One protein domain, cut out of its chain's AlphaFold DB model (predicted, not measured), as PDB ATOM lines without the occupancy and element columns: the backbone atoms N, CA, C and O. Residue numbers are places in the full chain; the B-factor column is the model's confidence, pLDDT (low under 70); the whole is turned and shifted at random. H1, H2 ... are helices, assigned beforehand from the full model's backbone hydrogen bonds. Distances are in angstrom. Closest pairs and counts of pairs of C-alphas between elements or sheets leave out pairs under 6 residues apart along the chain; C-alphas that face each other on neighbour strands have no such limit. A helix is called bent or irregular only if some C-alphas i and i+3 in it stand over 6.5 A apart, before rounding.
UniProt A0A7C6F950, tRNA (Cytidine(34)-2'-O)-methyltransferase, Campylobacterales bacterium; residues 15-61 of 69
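Overview. This is residues 15 to 61 of the 69 residues of the protein "tRNA (Cytidine(34)-2'-O)-methyltransferase" of Campylobacterales bacterium (UniProt A0A7C6F950). A single long helix, H2, is followed by one turn of helix, H3, just past its last end; before H2 comes a long wandering loop, residues 20 to 37, with the small helix H1 at the start, well away from the other two. The three helices form no common core: the loop passes near the first half of H2 with residues 24 to 27, while residues 17 to 23 and residues 28 to 34 stick out from the body. The printed part has 47 residues with three named helices, in the order H1, H2, H3, and no named strand; its class is all helix, with 25 residues in the helices. It is loose, with a radius of gyration of the C-alphas of 13.7 A, and its C-alphas span 38 by 29 by 16 A, an outline that is only just flat.

Along the chain. The printed part begins with H1, residues 15 to 19, which starts at C-alpha 15 at (-42.892, 1.296, 41.898) and measures 6.1 A from its first to its last C-alpha. Residues 20 to 37 then hold no named element, and their C-alphas lie 6 to 20 A from the mean of the C-alphas. Within this stretch the C-alpha of Gly 31 is at (-21.879, 1.426, 57.875). H2, residues 38 to 53, is the longest helix, with 16 residues and 22.1 A from its first to its last C-alpha. It begins at C-alpha 38 at (-36.226, 12.807, 56.686) and ends at C-alpha 53 at (-27.975, 25.695, 40.721). Three residues later comes H3, residues 57 to 60, which is 5.5 A from first to last C-alpha and ends at C-alpha 60 at (-24.354, 33.824, 51.099). The last printed residue, Thr 61, follows it.

Arrangement. H1 touches no helix. It is apart from H2, although H2 is the next helix along the printed part, and the two are joined by a long link of 18 residues. H1 is also apart from H3. H2 and H3 are close but not clearly touching, with 2 pairs of C-alphas within 8 A. Their closest C-alphas are those of Arg 51 and Phe 57, 5.9 A apart, and their centres are 15.1 A apart. The link from H2 to H3 is tight, with 3 residues between them. No two of the helices form a hairpin, and no helix is bent or irregular. In H1 and H2, every pair of O of residue i and N of residue i+4 is within hydrogen-bond range; H3 is too short for such a pair, but its one pair of O of residue i and N of residue i+3, O of Phe 57 and N of Ile 60, is within range.

Size, cuts and confidence. The two C-alphas farthest apart in the domain, those of Glu 15 in H1 and Lys 59 in H3, are 40.3 A apart, and the first and last printed C-alphas, those of Glu 15 and Thr 61, are 38.5 A apart. Residues 17 to 23, of which 17 to 19 belong to H1, stand free, and so do residues 28 to 34. Without these stretches the body has 33 residues, spans 38 by 20 by 11 A and has a radius of gyration of 12.0 A. The printed part has no cut and runs from residue 15 to residue 61 of a full chain of 69 residues. The link from H1 to H2 is the long one. The mean pLDDT of the printed part is 92.8, and no printed residue is under 70; the mean is 96 in H1, 96 in H2 and 89 in H3.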
ATOM      1  N   GLU A  15     -42.499   1.126  43.305       96.75
ATOM      2  CA  GLU A  15     -42.892   1.296  41.898       96.75
ATOM      3  C   GLU A  15     -42.449   2.645  41.300       96.75
ATOM      4  O   GLU A  15     -42.017   2.703  40.151       96.75
ATOM      5  N   VAL A  16     -42.476   3.723  42.095       95.75
ATOM      6  CA  VAL A  16     -42.042   5.060  41.662       95.75
ATOM      7  C   VAL A  16     -40.520   5.110  41.538       95.75
ATOM      8  O   VAL A  16     -40.010   5.675  40.571       95.75
ATOM      9  N   LEU A  17     -39.797   4.489  42.477       95.69
ATOM     10  CA  LEU A  17     -38.334   4.390  42.439       95.69
ATOM     11  C   LEU A  17     -37.867   3.538  41.252       95.69
ATOM     12  O   LEU A  17     -36.953   3.930  40.531       95.69
ATOM     13  N   LEU A  18     -38.516   2.396  41.011       96.06
ATOM     14  CA  LEU A  18     -38.197   1.495  39.904       96.06
ATOM     15  C   LEU A  18     -38.472   2.139  38.539       96.06
ATOM     16  O   LEU A  18     -37.687   1.937  37.614       96.06
ATOM     17  N   ALA A  19     -39.539   2.934  38.424       97.44
ATOM     18  CA  ALA A  19     -39.860   3.675  37.206       97.44
ATOM     19  C   ALA A  19     -38.907   4.857  36.935       97.44
ATOM     20  O   ALA A  19     -38.843   5.334  35.806       97.44
ATOM     21  N   ASN A  20     -38.164   5.332  37.944       96.38
ATOM     22  CA  ASN A  20     -37.303   6.516  37.853       96.38
ATOM     23  C   ASN A  20     -35.869   6.247  38.343       96.38
ATOM     24  O   ASN A  20     -35.224   7.158  38.855       96.38
ATOM     25  N   LYS A  21     -35.357   5.016  38.190       94.81
ATOM     26  CA  LYS A  21     -34.058   4.587  38.754       94.81
ATOM     27  C   LYS A  21     -32.902   5.542  38.460       94.81
ATOM     28  O   LYS A  21     -32.112   5.818  39.352       94.81
ATOM     29  N   GLU A  22     -32.825   6.061  37.238       96.88
ATOM     30  CA  GLU A  22     -31.754   6.973  36.809       96.88
ATOM     31  C   GLU A  22     -31.833   8.363  37.456       96.88
ATOM     32  O   GLU A  22     -30.868   9.118  37.430       96.88
ATOM     33  N   ARG A  23     -32.981   8.707  38.049       95.44
ATOM     34  CA  ARG A  23     -33.224   9.974  38.751       95.44
ATOM     35  C   ARG A  23     -33.168   9.818  40.271       95.44
ATOM     36  O   ARG A  23     -33.395  10.787  40.993       95.44
ATOM     37  N   CYS A  24     -32.905   8.611  40.771       95.69
ATOM     38  CA  CYS A  24     -32.757   8.359  42.196       95.69
ATOM     39  C   CYS A  24     -31.388   8.844  42.683       95.69
ATOM     40  O   CYS A  24     -30.359   8.565  42.073       95.69
ATOM     41  N   ILE A  25     -31.384   9.528  43.825       94.25
ATOM     42  CA  ILE A  25     -30.177  10.032  44.483       94.25
ATOM     43  C   ILE A  25     -30.016   9.295  45.811       94.25
ATOM     44  O   ILE A  25     -30.990   9.096  46.539       94.25
ATOM     45  N   THR A  26     -28.780   8.931  46.144       93.31
ATOM     46  CA  THR A  26     -28.432   8.288  47.416       93.31
ATOM     47  C   THR A  26     -27.462   9.176  48.177       93.31
ATOM     48  O   THR A  26     -26.395   9.505  47.665       93.31
ATOM     49  N   ILE A  27     -27.804   9.530  49.417       94.25
ATOM     50  CA  ILE A  27     -26.861  10.179  50.335       94.25
ATOM     51  C   ILE A  27     -25.917   9.091  50.868       94.25
ATOM     52  O   ILE A  27     -26.403   8.121  51.456       94.25
ATOM     53  N   PRO A  28     -24.589   9.215  50.695       92.56
ATOM     54  CA  PRO A  28     -23.648   8.264  51.271       92.56
ATOM     55  C   PRO A  28     -23.779   8.217  52.799       92.56
ATOM     56  O   PRO A  28     -23.726   9.246  53.469       92.56
ATOM     57  N   MET A  29     -23.937   7.018  53.360       90.12
ATOM     58  CA  MET A  29     -24.000   6.790  54.807       90.12
ATOM     59  C   MET A  29     -22.913   5.799  55.225       90.12
ATOM     60  O   MET A  29     -22.667   4.806  54.544       90.12
ATOM     61  N   GLY A  30     -22.263   6.054  56.363       86.94
ATOM     62  CA  GLY A  30     -21.310   5.115  56.958       86.94
ATOM     63  C   GLY A  30     -22.002   3.878  57.547       86.94
ATOM     64  O   GLY A  30     -23.143   3.944  57.997       86.94
ATOM     65  N   GLY A  31     -21.288   2.750  57.614       79.00
ATOM     66  CA  GLY A  31     -21.879   1.426  57.875       79.00
ATOM     67  C   GLY A  31     -22.504   1.175  59.256       79.00
ATOM     68  O   GLY A  31     -23.090   0.118  59.459       79.00
ATOM     69  N   LYS A  32     -22.397   2.100  60.221       82.31
ATOM     70  CA  LYS A  32     -23.041   1.956  61.545       82.31
ATOM     71  C   LYS A  32     -24.450   2.564  61.609       82.31
ATOM     72  O   LYS A  32     -25.207   2.226  62.516       82.31
ATOM     73  N   GLY A  33     -24.805   3.457  60.682       77.88
ATOM     74  CA  GLY A  33     -26.122   4.098  60.624       77.88
ATOM     75  C   GLY A  33     -27.084   3.344  59.704       77.88
ATOM     76  O   GLY A  33     -26.680   2.879  58.644       77.88
ATOM     77  N   ARG A  34     -28.362   3.227  60.096       81.31
ATOM     78  CA  ARG A  34     -29.405   2.580  59.268       81.31
ATOM     79  C   ARG A  34     -30.048   3.533  58.258       81.31
ATOM     80  O   ARG A  34     -30.319   3.135  57.131       81.31
ATOM     81  N   SER A  35     -30.306   4.769  58.667       87.75
ATOM     82  CA  SER A  35     -30.873   5.824  57.829       87.75
ATOM     83  C   SER A  35     -30.651   7.186  58.481       87.75
ATOM     84  O   SER A  35     -30.489   7.289  59.700       87.75
ATOM     85  N   LEU A  36     -30.662   8.236  57.665       91.56
ATOM     86  CA  LEU A  36     -30.878   9.598  58.139       91.56
ATOM     87  C   LEU A  36     -32.374   9.811  58.377       91.56
ATOM     88  O   LEU A  36     -33.208   9.216  57.690       91.56
ATOM     89  N   ASN A  37     -32.720  10.678  59.327       93.50
ATOM     90  CA  ASN A  37     -34.098  11.153  59.413       93.50
ATOM     91  C   ASN A  37     -34.447  11.985  58.162       93.50
ATOM     92  O   ASN A  37     -33.561  12.495  57.463       93.50
ATOM     93  N   LEU A  38     -35.744  12.131  57.889       95.25
ATOM     94  CA  LEU A  38     -36.226  12.807  56.686       95.25
ATOM     95  C   LEU A  38     -35.788  14.276  56.624       95.25
ATOM     96  O   LEU A  38     -35.416  14.753  55.554       95.25
ATOM     97  N   GLY A  39     -35.786  14.984  57.755       96.94
ATOM     98  CA  GLY A  39     -35.374  16.388  57.819       96.94
ATOM     99  C   GLY A  39     -33.908  16.599  57.433       96.94
ATOM    100  O   GLY A  39     -33.601  17.467  56.620       96.94
ATOM    101  N   VAL A  40     -33.007  15.760  57.948       95.62
ATOM    102  CA  VAL A  40     -31.570  15.799  57.640       95.62
ATOM    103  C   VAL A  40     -31.333  15.441  56.178       95.62
ATOM    104  O   VAL A  40     -30.606  16.155  55.490       95.62
ATOM    105  N   ALA A  41     -31.981  14.387  55.673       96.19
ATOM    106  CA  ALA A  41     -31.878  14.017  54.263       96.19
ATOM    107  C   ALA A  41     -32.374  15.144  53.335       96.19
ATOM    108  O   ALA A  41     -31.705  15.486  52.359       96.19
ATOM    109  N   THR A  42     -33.505  15.768  53.677       97.00
ATOM    110  CA  THR A  42     -34.071  16.906  52.934       97.00
ATOM    111  C   THR A  42     -33.131  18.104  52.948       97.00
ATOM    112  O   THR A  42     -32.898  18.710  51.902       97.00
ATOM    113  N   GLY A  43     -32.552  18.425  54.108       97.38
ATOM    114  CA  GLY A  43     -31.595  19.519  54.257       97.38
ATOM    115  C   GLY A  43     -30.344  19.324  53.403       97.38
ATOM    116  O   GLY A  43     -29.977  20.229  52.661       97.38
ATOM    117  N   ILE A  44     -29.739  18.131  53.439       97.44
ATOM    118  CA  ILE A  44     -28.550  17.795  52.636       97.44
ATOM    119  C   ILE A  44     -28.838  17.958  51.142       97.44
ATOM    120  O   ILE A  44     -28.091  18.629  50.434       97.44
ATOM    121  N   VAL A  45     -29.933  17.366  50.659       97.00
ATOM    122  CA  VAL A  45     -30.265  17.393  49.229       97.00
ATOM    123  C   VAL A  45     -30.641  18.805  48.772       97.00
ATOM    124  O   VAL A  45     -30.230  19.226  47.695       97.00
ATOM    125  N   THR A  46     -31.371  19.564  49.593       95.75
ATOM    126  CA  THR A  46     -31.723  20.958  49.273       95.75
ATOM    127  C   THR A  46     -30.485  21.849  49.246       95.75
ATOM    128  O   THR A  46     -30.341  22.663  48.337       95.75
ATOM    129  N   TYR A  47     -29.570  21.676  50.203       95.44
ATOM    130  CA  TYR A  47     -28.297  22.393  50.226       95.44
ATOM    131  C   TYR A  47     -27.489  22.125  48.954       95.44
ATOM    132  O   TYR A  47     -27.049  23.070  48.307       95.44
ATOM    133  N   GLU A  48     -27.352  20.859  48.552       96.31
ATOM    134  CA  GLU A  48     -26.609  20.494  47.343       96.31
ATOM    135  C   GLU A  48     -27.274  21.026  46.068       96.31
ATOM    136  O   GLU A  48     -26.595  21.539  45.177       96.31
ATOM    137  N   ALA A  49     -28.605  20.976  45.998       95.06
ATOM    138  CA  ALA A  49     -29.352  21.551  44.887       95.06
ATOM    139  C   ALA A  49     -29.117  23.065  44.774       95.06
ATOM    140  O   ALA A  49     -28.876  23.560  43.673       95.06
ATOM    141  N   LEU A  50     -29.133  23.796  45.894       94.44
ATOM    142  CA  LEU A  50     -28.821  25.227  45.908       94.44
ATOM    143  C   LEU A  50     -27.361  25.484  45.525       94.44
ATOM    144  O   LEU A  50     -27.112  26.329  44.671       94.44
ATOM    145  N   ARG A  51     -26.412  24.727  46.083       95.19
ATOM    146  CA  ARG A  51     -24.978  24.867  45.789       95.19
ATOM    147  C   ARG A  51     -24.671  24.739  44.297       95.19
ATOM    148  O   ARG A  51     -23.823  25.462  43.791       95.19
ATOM    149  N   GLN A  52     -25.341  23.822  43.599       95.06
ATOM    150  CA  GLN A  52     -25.105  23.590  42.172       95.06
ATOM    151  C   GLN A  52     -25.862  24.549  41.243       95.06
ATOM    152  O   GLN A  52     -25.389  24.802  40.140       95.06
ATOM    153  N   ASN A  53     -27.043  25.032  41.645       94.75
ATOM    154  CA  ASN A  53     -27.975  25.695  40.721       94.75
ATOM    155  C   ASN A  53     -28.257  27.167  41.050       94.75
ATOM    156  O   ASN A  53     -28.919  27.842  40.265       94.75
ATOM    157  N   TYR A  54     -27.825  27.671  42.208       94.00
ATOM    158  CA  TYR A  54     -28.075  29.053  42.606       94.00
ATOM    159  C   TYR A  54     -26.817  29.914  42.457       94.00
ATOM    160  O   TYR A  54     -25.903  29.842  43.273       94.00
ATOM    161  N   ASP A  55     -26.815  30.820  41.477       93.69
ATOM    162  CA  ASP A  55     -25.687  31.732  41.207       93.69
ATOM    163  C   ASP A  55     -25.314  32.629  42.403       93.69
ATOM    164  O   ASP A  55     -24.200  33.143  42.503       93.69
ATOM    165  N   GLY A  56     -26.251  32.858  43.326       92.38
ATOM    166  CA  GLY A  56     -26.021  33.641  44.538       92.38
ATOM    167  C   GLY A  56     -25.418  32.852  45.703       92.38
ATOM    168  O   GLY A  56     -25.231  33.439  46.767       92.38
ATOM    169  N   PHE A  57     -25.139  31.554  45.544       92.31
ATOM    170  CA  PHE A  57     -24.728  30.677  46.642       92.31
ATOM    171  C   PHE A  57     -23.407  31.110  47.296       92.31
ATOM    172  O   PHE A  57     -23.304  31.175  48.520       92.31
ATOM    173  N   GLU A  58     -22.422  31.515  46.497       87.81
ATOM    174  CA  GLU A  58     -21.146  32.036  47.007       87.81
ATOM    175  C   GLU A  58     -21.330  33.320  47.830       87.81
ATOM    176  O   GLU A  58     -20.677  33.516  48.848       87.81
ATOM    177  N   LYS A  59     -22.283  34.183  47.451       88.00
ATOM    178  CA  LYS A  59     -22.523  35.462  48.145       88.00
ATOM    179  C   LYS A  59     -23.097  35.282  49.549       88.00
ATOM    180  O   LYS A  59     -22.954  36.174  50.379       88.00
ATOM    181  N   ILE A  60     -23.783  34.168  49.790       87.31
ATOM    182  CA  ILE A  60     -24.354  33.824  51.099       87.31
ATOM    183  C   ILE A  60     -23.439  32.891  51.900       87.31
ATOM    184  O   ILE A  60     -23.743  32.584  53.052       87.31
ATOM    185  N   THR A  61     -22.335  32.433  51.307       87.25
ATOM    186  CA  THR A  61     -21.381  31.543  51.962       87.25
ATOM    187  C   THR A  61     -20.420  32.372  52.806       87.25
ATOM    188  O   THR A  61     -19.736  33.267  52.316       87.25
TER     189      THR A  61